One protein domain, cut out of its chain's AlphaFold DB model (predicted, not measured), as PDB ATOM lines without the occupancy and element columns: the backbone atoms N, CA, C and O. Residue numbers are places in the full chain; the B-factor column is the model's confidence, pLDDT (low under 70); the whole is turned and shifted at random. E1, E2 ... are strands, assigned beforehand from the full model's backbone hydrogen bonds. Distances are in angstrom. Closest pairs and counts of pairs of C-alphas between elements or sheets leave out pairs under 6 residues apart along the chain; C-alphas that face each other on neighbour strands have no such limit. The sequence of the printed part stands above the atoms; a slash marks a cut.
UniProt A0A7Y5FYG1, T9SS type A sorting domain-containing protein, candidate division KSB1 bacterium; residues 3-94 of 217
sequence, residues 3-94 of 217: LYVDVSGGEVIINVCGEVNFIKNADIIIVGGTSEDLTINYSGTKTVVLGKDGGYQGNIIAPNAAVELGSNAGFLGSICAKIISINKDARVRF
ATOM      1  N   LEU A   3     -50.046  41.660 -48.695       84.62
ATOM      2  CA  LEU A   3     -49.887  43.086 -48.928       84.62
ATOM      3  C   LEU A   3     -50.044  43.333 -50.427       84.62
ATOM      4  O   LEU A   3     -49.174  42.958 -51.211       84.62
ATOM      5  N   TYR A   4     -51.156  43.948 -50.815       84.75
ATOM      6  CA  TYR A   4     -51.380  44.384 -52.189       84.75
ATOM      7  C   TYR A   4     -50.854  45.805 -52.359       84.75
ATOM      8  O   TYR A   4     -51.204  46.687 -51.576       84.75
ATOM      9  N   VAL A   5     -50.033  46.020 -53.381       86.31
ATOM     10  CA  VAL A   5     -49.506  47.339 -53.733       86.31
ATOM     11  C   VAL A   5     -49.928  47.658 -55.158       86.31
ATOM     12  O   VAL A   5     -49.485  47.004 -56.098       86.31
ATOM     13  N   ASP A   6     -50.814  48.638 -55.310       84.81
ATOM     14  CA  ASP A   6     -51.231  49.135 -56.619       84.81
ATOM     15  C   ASP A   6     -50.215  50.158 -57.132       84.81
ATOM     16  O   ASP A   6     -50.029  51.216 -56.531       84.81
ATOM     17  N   VAL A   7     -49.552  49.811 -58.230       82.81
ATOM     18  CA  VAL A   7     -48.546  50.631 -58.921       82.81
ATOM     19  C   VAL A   7     -49.055  51.105 -60.288       82.81
ATOM     20  O   VAL A   7     -48.298  51.661 -61.079       82.81
ATOM     21  N   SER A   8     -50.346  50.920 -60.593       71.69
ATOM     22  CA  SER A   8     -50.941  51.380 -61.860       71.69
ATOM     23  C   SER A   8     -50.815  52.894 -62.066       71.69
ATOM     24  O   SER A   8     -50.803  53.372 -63.200       71.69
ATOM     25  N   GLY A   9     -50.697  53.651 -60.969       75.50
ATOM     26  CA  GLY A   9     -50.457  55.093 -60.965       75.50
ATOM     27  C   GLY A   9     -48.985  55.512 -61.076       75.50
ATOM     28  O   GLY A   9     -48.722  56.713 -61.108       75.50
ATOM     29  N   GLY A  10     -48.042  54.565 -61.125       75.88
ATOM     30  CA  GLY A  10     -46.597  54.807 -61.155       75.88
ATOM     31  C   GLY A  10     -45.830  54.105 -60.026       75.88
ATOM     32  O   GLY A  10     -46.405  53.346 -59.247       75.88
ATOM     33  N   GLU A  11     -44.522  54.378 -59.942       81.88
ATOM     34  CA  GLU A  11     -43.630  53.777 -58.941       81.88
ATOM     35  C   GLU A  11     -44.109  54.066 -57.510       81.88
ATOM     36  O   GLU A  11     -44.381  55.212 -57.136       81.88
ATOM     37  N   VAL A  12     -44.157  53.018 -56.688       89.25
ATOM     38  CA  VAL A  12     -44.472  53.106 -55.265       89.25
ATOM     39  C   VAL A  12     -43.209  52.894 -54.443       89.25
ATOM     40  O   VAL A  12     -42.544  51.862 -54.527       89.25
ATOM     41  N   ILE A  13     -42.919  53.864 -53.575       89.56
ATOM     42  CA  ILE A  13     -41.789  53.814 -52.647       89.56
ATOM     43  C   ILE A  13     -42.310  53.707 -51.215       89.56
ATOM     44  O   ILE A  13     -43.008  54.595 -50.722       89.56
ATOM     45  N   ILE A  14     -41.925  52.639 -50.520       90.38
ATOM     46  CA  ILE A  14     -42.240  52.406 -49.111       90.38
ATOM     47  C   ILE A  14     -40.985  52.678 -48.283       90.38
ATOM     48  O   ILE A  14     -39.992  51.967 -48.399       90.38
ATOM     49  N   ASN A  15     -41.030  53.690 -47.415       91.44
ATOM     50  CA  ASN A  15     -39.929  53.995 -46.500       91.44
ATOM     51  C   ASN A  15     -40.214  53.422 -45.109       91.44
ATOM     52  O   ASN A  15     -41.206  53.767 -44.469       91.44
ATOM     53  N   VAL A  16     -39.317  52.568 -44.633       89.50
ATOM     54  CA  VAL A  16     -39.389  51.882 -43.348       89.50
ATOM     55  C   VAL A  16     -38.259  52.393 -42.454       89.50
ATOM     56  O   VAL A  16     -37.083  52.212 -42.762       89.50
ATOM     57  N   CYS A  17     -38.617  53.034 -41.339       79.31
ATOM     58  CA  CYS A  17     -37.659  53.537 -40.341       79.31
ATOM     59  C   CYS A  17     -37.527  52.629 -39.102       79.31
ATOM     60  O   CYS A  17     -36.646  52.833 -38.270       79.31
ATOM     61  N   GLY A  18     -38.448  51.676 -38.945       79.19
ATOM     62  CA  GLY A  18     -38.482  50.707 -37.851       79.19
ATOM     63  C   GLY A  18     -38.373  49.284 -38.385       79.19
ATOM     64  O   GLY A  18     -37.612  49.019 -39.311       79.19
ATOM     65  N   GLU A  19     -39.165  48.372 -37.836       75.62
ATOM     66  CA  GLU A  19     -39.208  46.984 -38.295       75.62
ATOM     67  C   GLU A  19     -40.490  46.706 -39.084       75.62
ATOM     68  O   GLU A  19     -41.595  46.996 -38.628       75.62
ATOM     69  N   VAL A  20     -40.333  46.107 -40.265       77.25
ATOM     70  CA  VAL A  20     -41.422  45.476 -41.016       77.25
ATOM     71  C   VAL A  20     -40.994  44.041 -41.257       77.25
ATOM     72  O   VAL A  20     -40.095  43.786 -42.058       77.25
ATOM     73  N   ASN A  21     -41.624  43.124 -40.527       77.06
ATOM     74  CA  ASN A  21     -41.338  41.700 -40.591       77.06
ATOM     75  C   ASN A  21     -42.495  40.992 -41.284       77.06
ATOM     76  O   ASN A  21     -43.638  41.033 -40.818       77.06
ATOM     77  N   PHE A  22     -42.195  40.316 -42.386       81.00
ATOM     78  CA  PHE A  22     -43.148  39.424 -43.017       81.00
ATOM     79  C   PHE A  22     -43.041  38.062 -42.336       81.00
ATOM     80  O   PHE A  22     -41.985  37.439 -42.326       81.00
ATOM     81  N   ILE A  23     -44.131  37.616 -41.718       80.19
ATOM     82  CA  ILE A  23     -44.196  36.318 -41.035       80.19
ATOM     83  C   ILE A  23     -44.508  35.183 -42.027       80.19
ATOM     84  O   ILE A  23     -44.509  35.386 -43.240       80.19
ATOM     85  N   LYS A  24     -44.778  33.972 -41.520       82.19
ATOM     86  CA  LYS A  24     -45.164  32.806 -42.333       82.19
ATOM     87  C   LYS A  24     -46.351  33.120 -43.266       82.19
ATOM     88  O   LYS A  24     -47.323  33.727 -42.814       82.19
ATOM     89  N   ASN A  25     -46.318  32.604 -44.500       79.75
ATOM     90  CA  ASN A  25     -47.398  32.723 -45.495       79.75
ATOM     91  C   ASN A  25     -47.769  34.192 -45.786       79.75
ATOM     92  O   ASN A  25     -48.954  34.563 -45.825       79.75
ATOM     93  N   ALA A  26     -46.755  35.054 -45.874       82.50
ATOM     94  CA  ALA A  26     -46.928  36.461 -46.195       82.50
ATOM     95  C   ALA A  26     -46.497  36.737 -47.634       82.50
ATOM     96  O   ALA A  26     -45.388  36.371 -48.008       82.50
ATOM     97  N   ASP A  27     -47.346  37.422 -48.398       82.94
ATOM     98  CA  ASP A  27     -47.047  37.777 -49.784       82.94
ATOM     99  C   ASP A  27     -47.065  39.290 -49.989       82.94
ATOM    100  O   ASP A  27     -47.913  39.985 -49.426       82.94
ATOM    101  N   ILE A  28     -46.172  39.779 -50.843       85.62
ATOM    102  CA  ILE A  28     -46.238  41.111 -51.441       85.62
ATOM    103  C   ILE A  28     -46.670  40.915 -52.891       85.62
ATOM    104  O   ILE A  28     -45.964  40.287 -53.679       85.62
ATOM    105  N   ILE A  29     -47.842  41.437 -53.235       78.06
ATOM    106  CA  ILE A  29     -48.449  41.283 -54.556       78.06
ATOM    107  C   ILE A  29     -48.582  42.664 -55.182       78.06
ATOM    108  O   ILE A  29     -49.241  43.544 -54.632       78.06
ATOM    109  N   ILE A  30     -47.975  42.835 -56.350       78.38
ATOM    110  CA  ILE A  30     -48.047  44.079 -57.113       78.38
ATOM    111  C   ILE A  30     -49.236  44.008 -58.070       78.38
ATOM    112  O   ILE A  30     -49.449  43.002 -58.746       78.38
ATOM    113  N   VAL A  31     -50.024  45.078 -58.107       77.56
ATOM    114  CA  VAL A  31     -51.199  45.227 -58.965       77.56
ATOM    115  C   VAL A  31     -50.933  46.360 -59.947       77.56
ATOM    116  O   VAL A  31     -50.516  47.438 -59.546       77.56
ATOM    117  N   GLY A  32     -51.167  46.125 -61.238       65.69
ATOM    118  CA  GLY A  32     -51.076  47.184 -62.248       65.69
ATOM    119  C   GLY A  32     -49.663  47.536 -62.728       65.69
ATOM    120  O   GLY A  32     -49.518  48.514 -63.451       65.69
ATOM    121  N   GLY A  33     -48.650  46.734 -62.387       75.38
ATOM    122  CA  GLY A  33     -47.280  46.893 -62.884       75.38
ATOM    123  C   GLY A  33     -46.393  45.696 -62.551       75.38
ATOM    124  O   GLY A  33     -46.874  44.567 -62.439       75.38
ATOM    125  N   THR A  34     -45.092  45.937 -62.429       75.31
ATOM    126  CA  THR A  34     -44.054  44.915 -62.260       75.31
ATOM    127  C   THR A  34     -43.322  45.066 -60.930       75.31
ATOM    128  O   THR A  34     -43.450  46.064 -60.229       75.31
ATOM    129  N   SER A  35     -42.480  44.089 -60.592       74.62
ATOM    130  CA  SER A  35     -41.578  44.196 -59.444       74.62
ATOM    131  C   SER A  35     -40.539  45.313 -59.564       74.62
ATOM    132  O   SER A  35     -39.815  45.533 -58.601       74.62
ATOM    133  N   GLU A  36     -40.376  45.971 -60.717       81.12
ATOM    134  CA  GLU A  36     -39.494  47.145 -60.843       81.12
ATOM    135  C   GLU A  36     -40.145  48.401 -60.251       81.12
ATOM    136  O   GLU A  36     -39.439  49.292 -59.791       81.12
ATOM    137  N   ASP A  37     -41.477  48.425 -60.188       82.88
ATOM    138  CA  ASP A  37     -42.280  49.594 -59.819       82.88
ATOM    139  C   ASP A  37     -42.547  49.695 -58.307       82.88
ATOM    140  O   ASP A  37     -43.263  50.586 -57.851       82.88
ATOM    141  N   LEU A  38     -41.993  48.775 -57.511       88.75
ATOM    142  CA  LEU A  38     -42.091  48.786 -56.054       88.75
ATOM    143  C   LEU A  38     -40.698  48.816 -55.438       88.75
ATOM    144  O   LEU A  38     -39.943  47.854 -55.571       88.75
ATOM    145  N   THR A  39     -40.399  49.865 -54.678       89.94
ATOM    146  CA  THR A  39     -39.152  49.992 -53.919       89.94
ATOM    147  C   THR A  39     -39.444  50.117 -52.426       89.94
ATOM    148  O   THR A  39     -40.221  50.966 -51.998       89.94
ATOM    149  N   ILE A  40     -38.800  49.289 -51.604       91.75
ATOM    150  CA  ILE A  40     -38.891  49.319 -50.144       91.75
ATOM    151  C   ILE A  40     -37.530  49.711 -49.571       91.75
ATOM    152  O   ILE A  40     -36.565  48.944 -49.611       91.75
ATOM    153  N   ASN A  41     -37.466  50.912 -49.007       91.19
ATOM    154  CA  ASN A  41     -36.279  51.460 -48.371       91.19
ATOM    155  C   ASN A  41     -36.321  51.196 -46.872       91.19
ATOM    156  O   ASN A  41     -37.206  51.682 -46.172       91.19
ATOM    157  N   TYR A  42     -35.316  50.500 -46.365       90.12
ATOM    158  CA  TYR A  42     -35.116  50.274 -44.945       90.12
ATOM    159  C   TYR A  42     -33.995  51.170 -44.425       90.12
ATOM    160  O   TYR A  42     -32.839  51.085 -44.844       90.12
ATOM    161  N   SER A  43     -34.340  52.011 -43.456       84.44
ATOM    162  CA  SER A  43     -33.410  52.852 -42.709       84.44
ATOM    163  C   SER A  43     -33.560  52.565 -41.215       84.44
ATOM    164  O   SER A  43     -34.662  52.354 -40.725       84.44
ATOM    165  N   GLY A  44     -32.455  52.480 -40.477       76.44
ATOM    166  CA  GLY A  44     -32.486  52.295 -39.019       76.44
ATOM    167  C   GLY A  44     -32.737  50.869 -38.506       76.44
ATOM    168  O   GLY A  44     -32.440  50.609 -37.341       76.44
ATOM    169  N   THR A  45     -33.192  49.929 -39.341       82.44
ATOM    170  CA  THR A  45     -33.301  48.516 -38.935       82.44
ATOM    171  C   THR A  45     -31.965  47.775 -39.006       82.44
ATOM    172  O   THR A  45     -31.113  48.062 -39.848       82.44
ATOM    173  N   LYS A  46     -31.799  46.785 -38.123       85.81
ATOM    174  CA  LYS A  46     -30.675  45.838 -38.147       85.81
ATOM    175  C   LYS A  46     -30.972  44.605 -38.996       85.81
ATOM    176  O   LYS A  46     -30.038  44.058 -39.582       85.81
ATOM    177  N   THR A  47     -32.239  44.204 -39.079       87.00
ATOM    178  CA  THR A  47     -32.670  42.978 -39.760       87.00
ATOM    179  C   THR A  47     -33.984  43.214 -40.506       87.00
ATOM    180  O   THR A  47     -34.864  43.927 -40.026       87.00
ATOM    181  N   VAL A  48     -34.116  42.613 -41.683       90.12
ATOM    182  CA  VAL A  48     -35.335  42.557 -42.489       90.12
ATOM    183  C   VAL A  48     -35.678  41.091 -42.697       90.12
ATOM    184  O   VAL A  48     -34.912  40.362 -43.324       90.12
ATOM    185  N   VAL A  49     -36.817  40.655 -42.164       90.62
ATOM    186  CA  VAL A  49     -37.246  39.258 -42.260       90.62
ATOM    187  C   VAL A  49     -38.308  39.109 -43.341       90.62
ATOM    188  O   VAL A  49     -39.411  39.656 -43.245       90.62
ATOM    189  N   LEU A  50     -37.965  38.318 -44.351       89.56
ATOM    190  CA  LEU A  50     -38.871  37.761 -45.340       89.56
ATOM    191  C   LEU A  50     -39.195  36.336 -44.891       89.56
ATOM    192  O   LEU A  50     -38.376  35.433 -45.014       89.56
ATOM    193  N   GLY A  51     -40.355  36.157 -44.269       84.75
ATOM    194  CA  GLY A  51     -40.781  34.907 -43.650       84.75
ATOM    195  C   GLY A  51     -40.839  33.692 -44.581       84.75
ATOM    196  O   GLY A  51     -40.635  33.749 -45.787       84.75
ATOM    197  N   LYS A  52     -41.111  32.537 -43.973       87.88
ATOM    198  CA  LYS A  52     -41.225  31.259 -44.685       87.88
ATOM    199  C   LYS A  52     -42.534  31.140 -45.469       87.88
ATOM    200  O   LYS A  52     -43.545  31.721 -45.062       87.88
ATOM    201  N   ASP A  53     -42.521  30.319 -46.517       82.25
ATOM    202  CA  ASP A  53     -43.700  29.977 -47.330       82.25
ATOM    203  C   ASP A  53     -44.415  31.210 -47.937       82.25
ATOM    204  O   ASP A  53     -45.628  31.198 -48.139       82.25
ATOM    205  N   GLY A  54     -43.682  32.307 -48.155       81.50
ATOM    206  CA  GLY A  54     -44.212  33.587 -48.634       81.50
ATOM    207  C   GLY A  54     -43.588  34.035 -49.954       81.50
ATOM    208  O   GLY A  54     -42.445  33.692 -50.246       81.50
ATOM    209  N   GLY A  55     -44.335  34.787 -50.757       85.94
ATOM    210  CA  GLY A  55     -43.930  35.350 -52.041       85.94
ATOM    211  C   GLY A  55     -43.762  36.867 -51.979       85.94
ATOM    212  O   GLY A  55     -44.728  37.616 -51.903       85.94
ATOM    213  N   TYR A  56     -42.530  37.342 -52.070       89.25
ATOM    214  CA  TYR A  56     -42.148  38.744 -51.943       89.25
ATOM    215  C   TYR A  56     -41.797  39.322 -53.314       89.25
ATOM    216  O   TYR A  56     -41.070  38.690 -54.076       89.25
ATOM    217  N   GLN A  57     -42.293  40.513 -53.639       88.25
ATOM    218  CA  GLN A  57     -42.019  41.194 -54.905       88.25
ATOM    219  C   GLN A  57     -41.556  42.626 -54.648       88.25
ATOM    220  O   GLN A  57     -42.034  43.265 -53.710       88.25
ATOM    221  N   GLY A  58     -40.651  43.125 -55.489       86.31
ATOM    222  CA  GLY A  58     -40.147  44.497 -55.429       86.31
ATOM    223  C   GLY A  58     -38.638  44.587 -55.207       86.31
ATOM    224  O   GLY A  58     -37.918  43.589 -55.160       86.31
ATOM    225  N   ASN A  59     -38.157  45.812 -55.043       91.12
ATOM    226  CA  ASN A  59     -36.776  46.133 -54.718       91.12
ATOM    227  C   ASN A  59     -36.644  46.372 -53.212       91.12
ATOM    228  O   ASN A  59     -37.375  47.180 -52.650       91.12
ATOM    229  N   ILE A  60     -35.694  45.714 -52.552       91.94
ATOM    230  CA  ILE A  60     -35.368  45.947 -51.141       91.94
ATOM    231  C   ILE A  60     -34.033  46.674 -51.058       91.94
ATOM    232  O   ILE A  60     -33.012  46.164 -51.517       91.94
ATOM    233  N   ILE A  61     -34.028  47.846 -50.425       90.25
ATOM    234  CA  ILE A  61     -32.826  48.647 -50.182       90.25
ATOM    235  C   ILE A  61     -32.614  48.758 -48.675       90.25
ATOM    236  O   ILE A  61     -33.279  49.530 -47.995       90.25
ATOM    237  N   ALA A  62     -31.674  47.981 -48.148       91.88
ATOM    238  CA  ALA A  62     -31.377  47.870 -46.725       91.88
ATOM    239  C   ALA A  62     -29.851  47.852 -46.471       91.88
ATOM    240  O   ALA A  62     -29.323  46.903 -45.888       91.88
ATOM    241  N   PRO A  63     -29.102  48.895 -46.883       82.94
ATOM    242  CA  PRO A  63     -27.635  48.864 -46.991       82.94
ATOM    243  C   PRO A  63     -26.903  48.572 -45.673       82.94
ATOM    244  O   PRO A  63     -25.763  48.116 -45.684       82.94
ATOM    245  N   ASN A  64     -27.556  48.819 -44.534       87.75
ATOM    246  CA  ASN A  64     -26.991  48.620 -43.199       87.75
ATOM    247  C   ASN A  64     -27.603  47.436 -42.429       87.75
ATOM    248  O   ASN A  64     -27.193  47.191 -41.294       87.75
ATOM    249  N   ALA A  65     -28.548  46.702 -43.027       88.44
ATOM    250  CA  ALA A  65     -29.286  45.622 -42.375       88.44
ATOM    251  C   ALA A  65     -28.953  44.246 -42.965       88.44
ATOM    252  O   ALA A  65     -28.526  44.130 -44.116       88.44
ATOM    253  N   ALA A  66     -29.173  43.197 -42.176       89.31
ATOM    254  CA  ALA A  66     -29.245  41.828 -42.672       89.31
ATOM    255  C   ALA A  66     -30.639  41.560 -43.260       89.31
ATOM    256  O   ALA A  66     -31.636  41.924 -42.647       89.31
ATOM    257  N   VAL A  67     -30.724  40.924 -44.424       93.00
ATOM    258  CA  VAL A  67     -31.982  40.448 -45.014       93.00
ATOM    259  C   VAL A  67     -32.024  38.931 -44.890       93.00
ATOM    260  O   VAL A  67     -31.100  38.250 -45.331       93.00
ATOM    261  N   GLU A  68     -33.089  38.399 -44.304       92.44
ATOM    262  CA  GLU A  68     -33.277  36.966 -44.091       92.44
ATOM    263  C   GLU A  68     -34.466  36.461 -44.904       92.44
ATOM    264  O   GLU A  68     -35.594  36.892 -44.689       92.44
ATOM    265  N   LEU A  69     -34.214  35.530 -45.822       91.44
ATOM    266  CA  LEU A  69     -35.232  34.798 -46.571       91.44
ATOM    267  C   LEU A  69     -35.504  33.469 -45.872       91.44
ATOM    268  O   LEU A  69     -34.607  32.633 -45.758       91.44
ATOM    269  N   GLY A  70     -36.726  33.284 -45.383       87.12
ATOM    270  CA  GLY A  70     -37.194  32.084 -44.697       87.12
ATOM    271  C   GLY A  70     -37.326  30.880 -45.627       87.12
ATOM    272  O   GLY A  70     -37.228  30.995 -46.845       87.12
ATOM    273  N   SER A  71     -37.532  29.693 -45.054       83.75
ATOM    274  CA  SER A  71     -37.624  28.468 -45.856       83.75
ATOM    275  C   SER A  71     -38.792  28.521 -46.840       83.75
ATOM    276  O   SER A  71     -39.857  29.030 -46.492       83.75
ATOM    277  N   ASN A  72     -38.608  27.995 -48.053       83.19
ATOM    278  CA  ASN A  72     -39.627  28.006 -49.114       83.19
ATOM    279  C   ASN A  72     -40.156  29.420 -49.467       83.19
ATOM    280  O   ASN A  72     -41.231  29.570 -50.047       83.19
ATOM    281  N   ALA A  73     -39.420  30.478 -49.111       88.25
ATOM    282  CA  ALA A  73     -39.749  31.846 -49.494       88.25
ATOM    283  C   ALA A  73     -39.425  32.083 -50.973       88.25
ATOM    284  O   ALA A  73     -38.330  31.767 -51.428       88.25
ATOM    285  N   GLY A  74     -40.341  32.678 -51.727       87.69
ATOM    286  CA  GLY A  74     -40.082  33.208 -53.060       87.69
ATOM    287  C   GLY A  74     -39.808  34.706 -52.995       87.69
ATOM    288  O   GLY A  74     -40.568  35.437 -52.378       87.69
ATOM    289  N   PHE A  75     -38.766  35.186 -53.661       91.44
ATOM    290  CA  PHE A  75     -38.500  36.609 -53.837       91.44
ATOM    291  C   PHE A  75     -38.342  36.935 -55.320       91.44
ATOM    292  O   PHE A  75     -37.604  36.250 -56.026       91.44
ATOM    293  N   LEU A  76     -39.020  37.979 -55.784       87.12
ATOM    294  CA  LEU A  76     -38.934  38.511 -57.136       87.12
ATOM    295  C   LEU A  76     -38.537  39.987 -57.074       87.12
ATOM    296  O   LEU A  76     -39.370  40.861 -56.841       87.12
ATOM    297  N   GLY A  77     -37.266  40.250 -57.338       86.94
ATOM    298  CA  GLY A  77     -36.789  41.581 -57.642       86.94
ATOM    299  C   GLY A  77     -35.313  41.792 -57.331       86.94
ATOM    300  O   GLY A  77     -34.509  40.892 -57.558       86.94
ATOM    301  N   SER A  78     -34.949  42.959 -56.793       87.69
ATOM    302  CA  SER A  78     -33.562  43.287 -56.420       87.69
ATOM    303  C   SER A  78     -33.401  43.446 -54.905       87.69
ATOM    304  O   SER A  78     -34.276  44.001 -54.249       87.69
ATOM    305  N   ILE A  79     -32.274  42.999 -54.336       91.56
ATOM    306  CA  ILE A  79     -31.962  43.150 -52.901       91.56
ATOM    307  C   ILE A  79     -30.594  43.815 -52.742       91.56
ATOM    308  O   ILE A  79     -29.586  43.301 -53.222       91.56
ATOM    309  N   CYS A  80     -30.553  44.927 -52.014       89.50
ATOM    310  CA  CYS A  80     -29.344  45.550 -51.491       89.50
ATOM    311  C   CYS A  80     -29.355  45.412 -49.966       89.50
ATOM    312  O   CYS A  80     -30.272  45.906 -49.311       89.50
ATOM    313  N   ALA A  81     -28.359  44.737 -49.395       92.38
ATOM    314  CA  ALA A  81     -28.272  44.496 -47.958       92.38
ATOM    315  C   ALA A  81     -26.820  44.447 -47.481       92.38
ATOM    316  O   ALA A  81     -25.909  44.201 -48.273       92.38
ATOM    317  N   LYS A  82     -26.607  44.607 -46.171       85.69
ATOM    318  CA  LYS A  82     -25.299  44.358 -45.548       85.69
ATOM    319  C   LYS A  82     -24.951  42.868 -45.555       85.69
ATOM    320  O   LYS A  82     -23.797  42.503 -45.755       85.69
ATOM    321  N   ILE A  83     -25.944  42.021 -45.287       89.25
ATOM    322  CA  ILE A  83     -25.848  40.555 -45.273       89.25
ATOM    323  C   ILE A  83     -27.144  40.010 -45.873       89.25
ATOM    324  O   ILE A  83     -28.209  40.554 -45.590       89.25
ATOM    325  N   ILE A  84     -27.068  38.947 -46.674       91.75
ATOM    326  CA  ILE A  84     -28.244  38.225 -47.174       91.75
ATOM    327  C   ILE A  84     -28.137  36.770 -46.716       91.75
ATOM    328  O   ILE A  84     -27.190  36.077 -47.083       91.75
ATOM    329  N   SER A  85     -29.107  36.321 -45.923       89.81
ATOM    330  CA  SER A  85     -29.229  34.946 -45.438       89.81
ATOM    331  C   SER A  85     -30.389  34.259 -46.150       89.81
ATOM    332  O   SER A  85     -31.508  34.768 -46.141       89.81
ATOM    333  N   ILE A  86     -30.139  33.100 -46.756       90.19
ATOM    334  CA  ILE A  86     -31.128  32.349 -47.542       90.19
ATOM    335  C   ILE A  86     -31.330  30.978 -46.891       90.19
ATOM    336  O   ILE A  86     -30.378  30.212 -46.766       90.19
ATOM    337  N   ASN A  87     -32.556  30.678 -46.452       88.50
ATOM    338  CA  ASN A  87     -32.903  29.397 -45.834       88.50
ATOM    339  C   ASN A  87     -33.305  28.330 -46.871       88.50
ATOM    340  O   ASN A  87     -33.456  28.605 -48.061       88.50
ATOM    341  N   LYS A  88     -33.485  27.091 -46.395       86.19
ATOM    342  CA  LYS A  88     -33.800  25.909 -47.212       86.19
ATOM    343  C   LYS A  88     -34.982  26.157 -48.166       86.19
ATOM    344  O   LYS A  88     -36.029  26.635 -47.741       86.19
ATOM    345  N   ASP A  89     -34.822  25.793 -49.436       87.19
ATOM    346  CA  ASP A  89     -35.849  25.874 -50.490       87.19
ATOM    347  C   ASP A  89     -36.348  27.294 -50.824       87.19
ATOM    348  O   ASP A  89     -37.310  27.450 -51.578       87.19
ATOM    349  N   ALA A  90     -35.699  28.342 -50.302       85.62
ATOM    350  CA  ALA A  90     -35.972  29.710 -50.718       85.62
ATOM    351  C   ALA A  90     -35.501  29.953 -52.165       85.62
ATOM    352  O   ALA A  90     -34.487  29.419 -52.615       85.62
ATOM    353  N   ARG A  91     -36.243  30.771 -52.912       85.38
ATOM    354  CA  ARG A  91     -36.064  31.013 -54.348       85.38
ATOM    355  C   ARG A  91     -35.975  32.511 -54.590       85.38
ATOM    356  O   ARG A  91     -36.889  33.239 -54.229       85.38
ATOM    357  N   VAL A  92     -34.916  32.968 -55.248       85.31
ATOM    358  CA  VAL A  92     -34.722  34.383 -55.600       85.31
ATOM    359  C   VAL A  92     -34.718  34.510 -57.120       85.31
ATOM    360  O   VAL A  92     -33.985  33.799 -57.803       85.31
ATOM    361  N   ARG A  93     -35.549  35.402 -57.655       76.06
ATOM    362  CA  ARG A  93     -35.636  35.731 -59.078       76.06
ATOM    363  C   ARG A  93     -35.374  37.219 -59.252       76.06
ATOM    364  O   ARG A  93     -36.013  38.035 -58.600       76.06
ATOM    365  N   PHE A  94     -34.459  37.558 -60.148       72.31
ATOM    366  CA  PHE A  94     -34.171  38.941 -60.523       72.31
ATOM    367  C   PHE A  94     -34.929  39.288 -61.807       72.31
ATOM    368  O   PHE A  94     -35.182  38.409 -62.638       72.31
TER     369      PHE A  94
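Overview. This is residues 3 to 94 of the 217 residues of the protein "T9SS type A sorting domain-containing protein" of candidate division KSB1 bacterium (UniProt A0A7Y5FYG1). The chain is wound in stacked turns as a short solenoid with a roughly triangular outline, and parallel strands stacked turn upon turn line its sides. One side holds E1, E3, E6, E8 and E10; a second holds E2, E4 and the first parts of E7 and E9; both of these strands bend sharply at a corner and continue into the third side, beside E5. The printed part has 92 residues with ten named strands, E1 to E10 in chain order, and no named helix; the class is all strand. The strands form a branched sheet of E2, E4, E5, E7 and E9, a sheet in the order E6, E8, E10 and a pair E1 and E3, with parallel neighbours throughout. The whole is compact, with a radius of gyration of the C-alphas of 12.1 A, and spans 34 by 27 by 21 A.

Arrangement. Begin at E7, residues 59 to 69, the strand with three neighbours in the branched, twisted sheet. At residue 64 it bends by 130 degrees, and its pairing is staggered. Look beside residues 59 to 62 for E4, residues 38 to 42, parallel to it, with N 40 and O 59 2.8 A apart, within hydrogen-bond range. Beside residues 65 to 69, on the same side of E7, you find E5, residues 47 to 50, also parallel, with N 48 and O 66 at 2.7 A. On the other side of E7 is E9, residues 79 to 86, parallel at 6 degrees between directions; it bends by 116 degrees at residue 82, and N 62 and O 80 before the bends and N 67 and O 83 after them are each 2.8 A apart. On the side of E4 away from E7 is the edge strand E2, residues 12 to 16, parallel at 15 degrees, with N 14 and O 39 at 2.8 A. Now turn to the sheet whose inner strand is E8, residues 74 to 76. Its neighbours are E6, residues 55 to 57, parallel at 13 degrees with N 56 and O 74 at 2.8 A, and E10, residues 91 to 93, parallel at 10 degrees with N 75 and O 91 at 2.8 A. E3, residues 27 to 31, has 10 pairs of C-alphas within 8 A of E6, the closest being those of Asp 27 and Gly 55, 4.5 A apart. E1, residues 3 to 6, is parallel to E3 at 15 degrees, with N 3 and O 27 at 2.8 A. E1 and E10 are apart, and E6 and E7 meet only through their link.

Along the chain. Find C-alpha 59 at (-36.776, 46.133, -54.718), where E7 begins; from there to C-alpha 69 it covers 14.0 A. E4 is 13.2 A from first to last C-alpha, E2 13.0 A, E3 12.5 A and E9 12.1 A. E1 begins the printed part at C-alpha 3, (-49.887, 43.086, -48.928). E10 ends at C-alpha 93, (-35.636, 35.731, -59.078). The four-residue strands are E1 and E5; E6, E8 and E10 have three residues each.

Size, cuts and confidence. The two C-alphas farthest apart are those of Gly 9 and Lys 88, at 36.3 A, while the first and last printed C-alphas, of Leu 3 and Phe 94, are 20.0 A apart. The printed part has no cut. No link is long: E2 to E3, with 10 residues, and E3 to E4, with 6, are short, and the others are tight. The mean pLDDT of the printed part of this model is 84.9, and residue 32 alone is under 70.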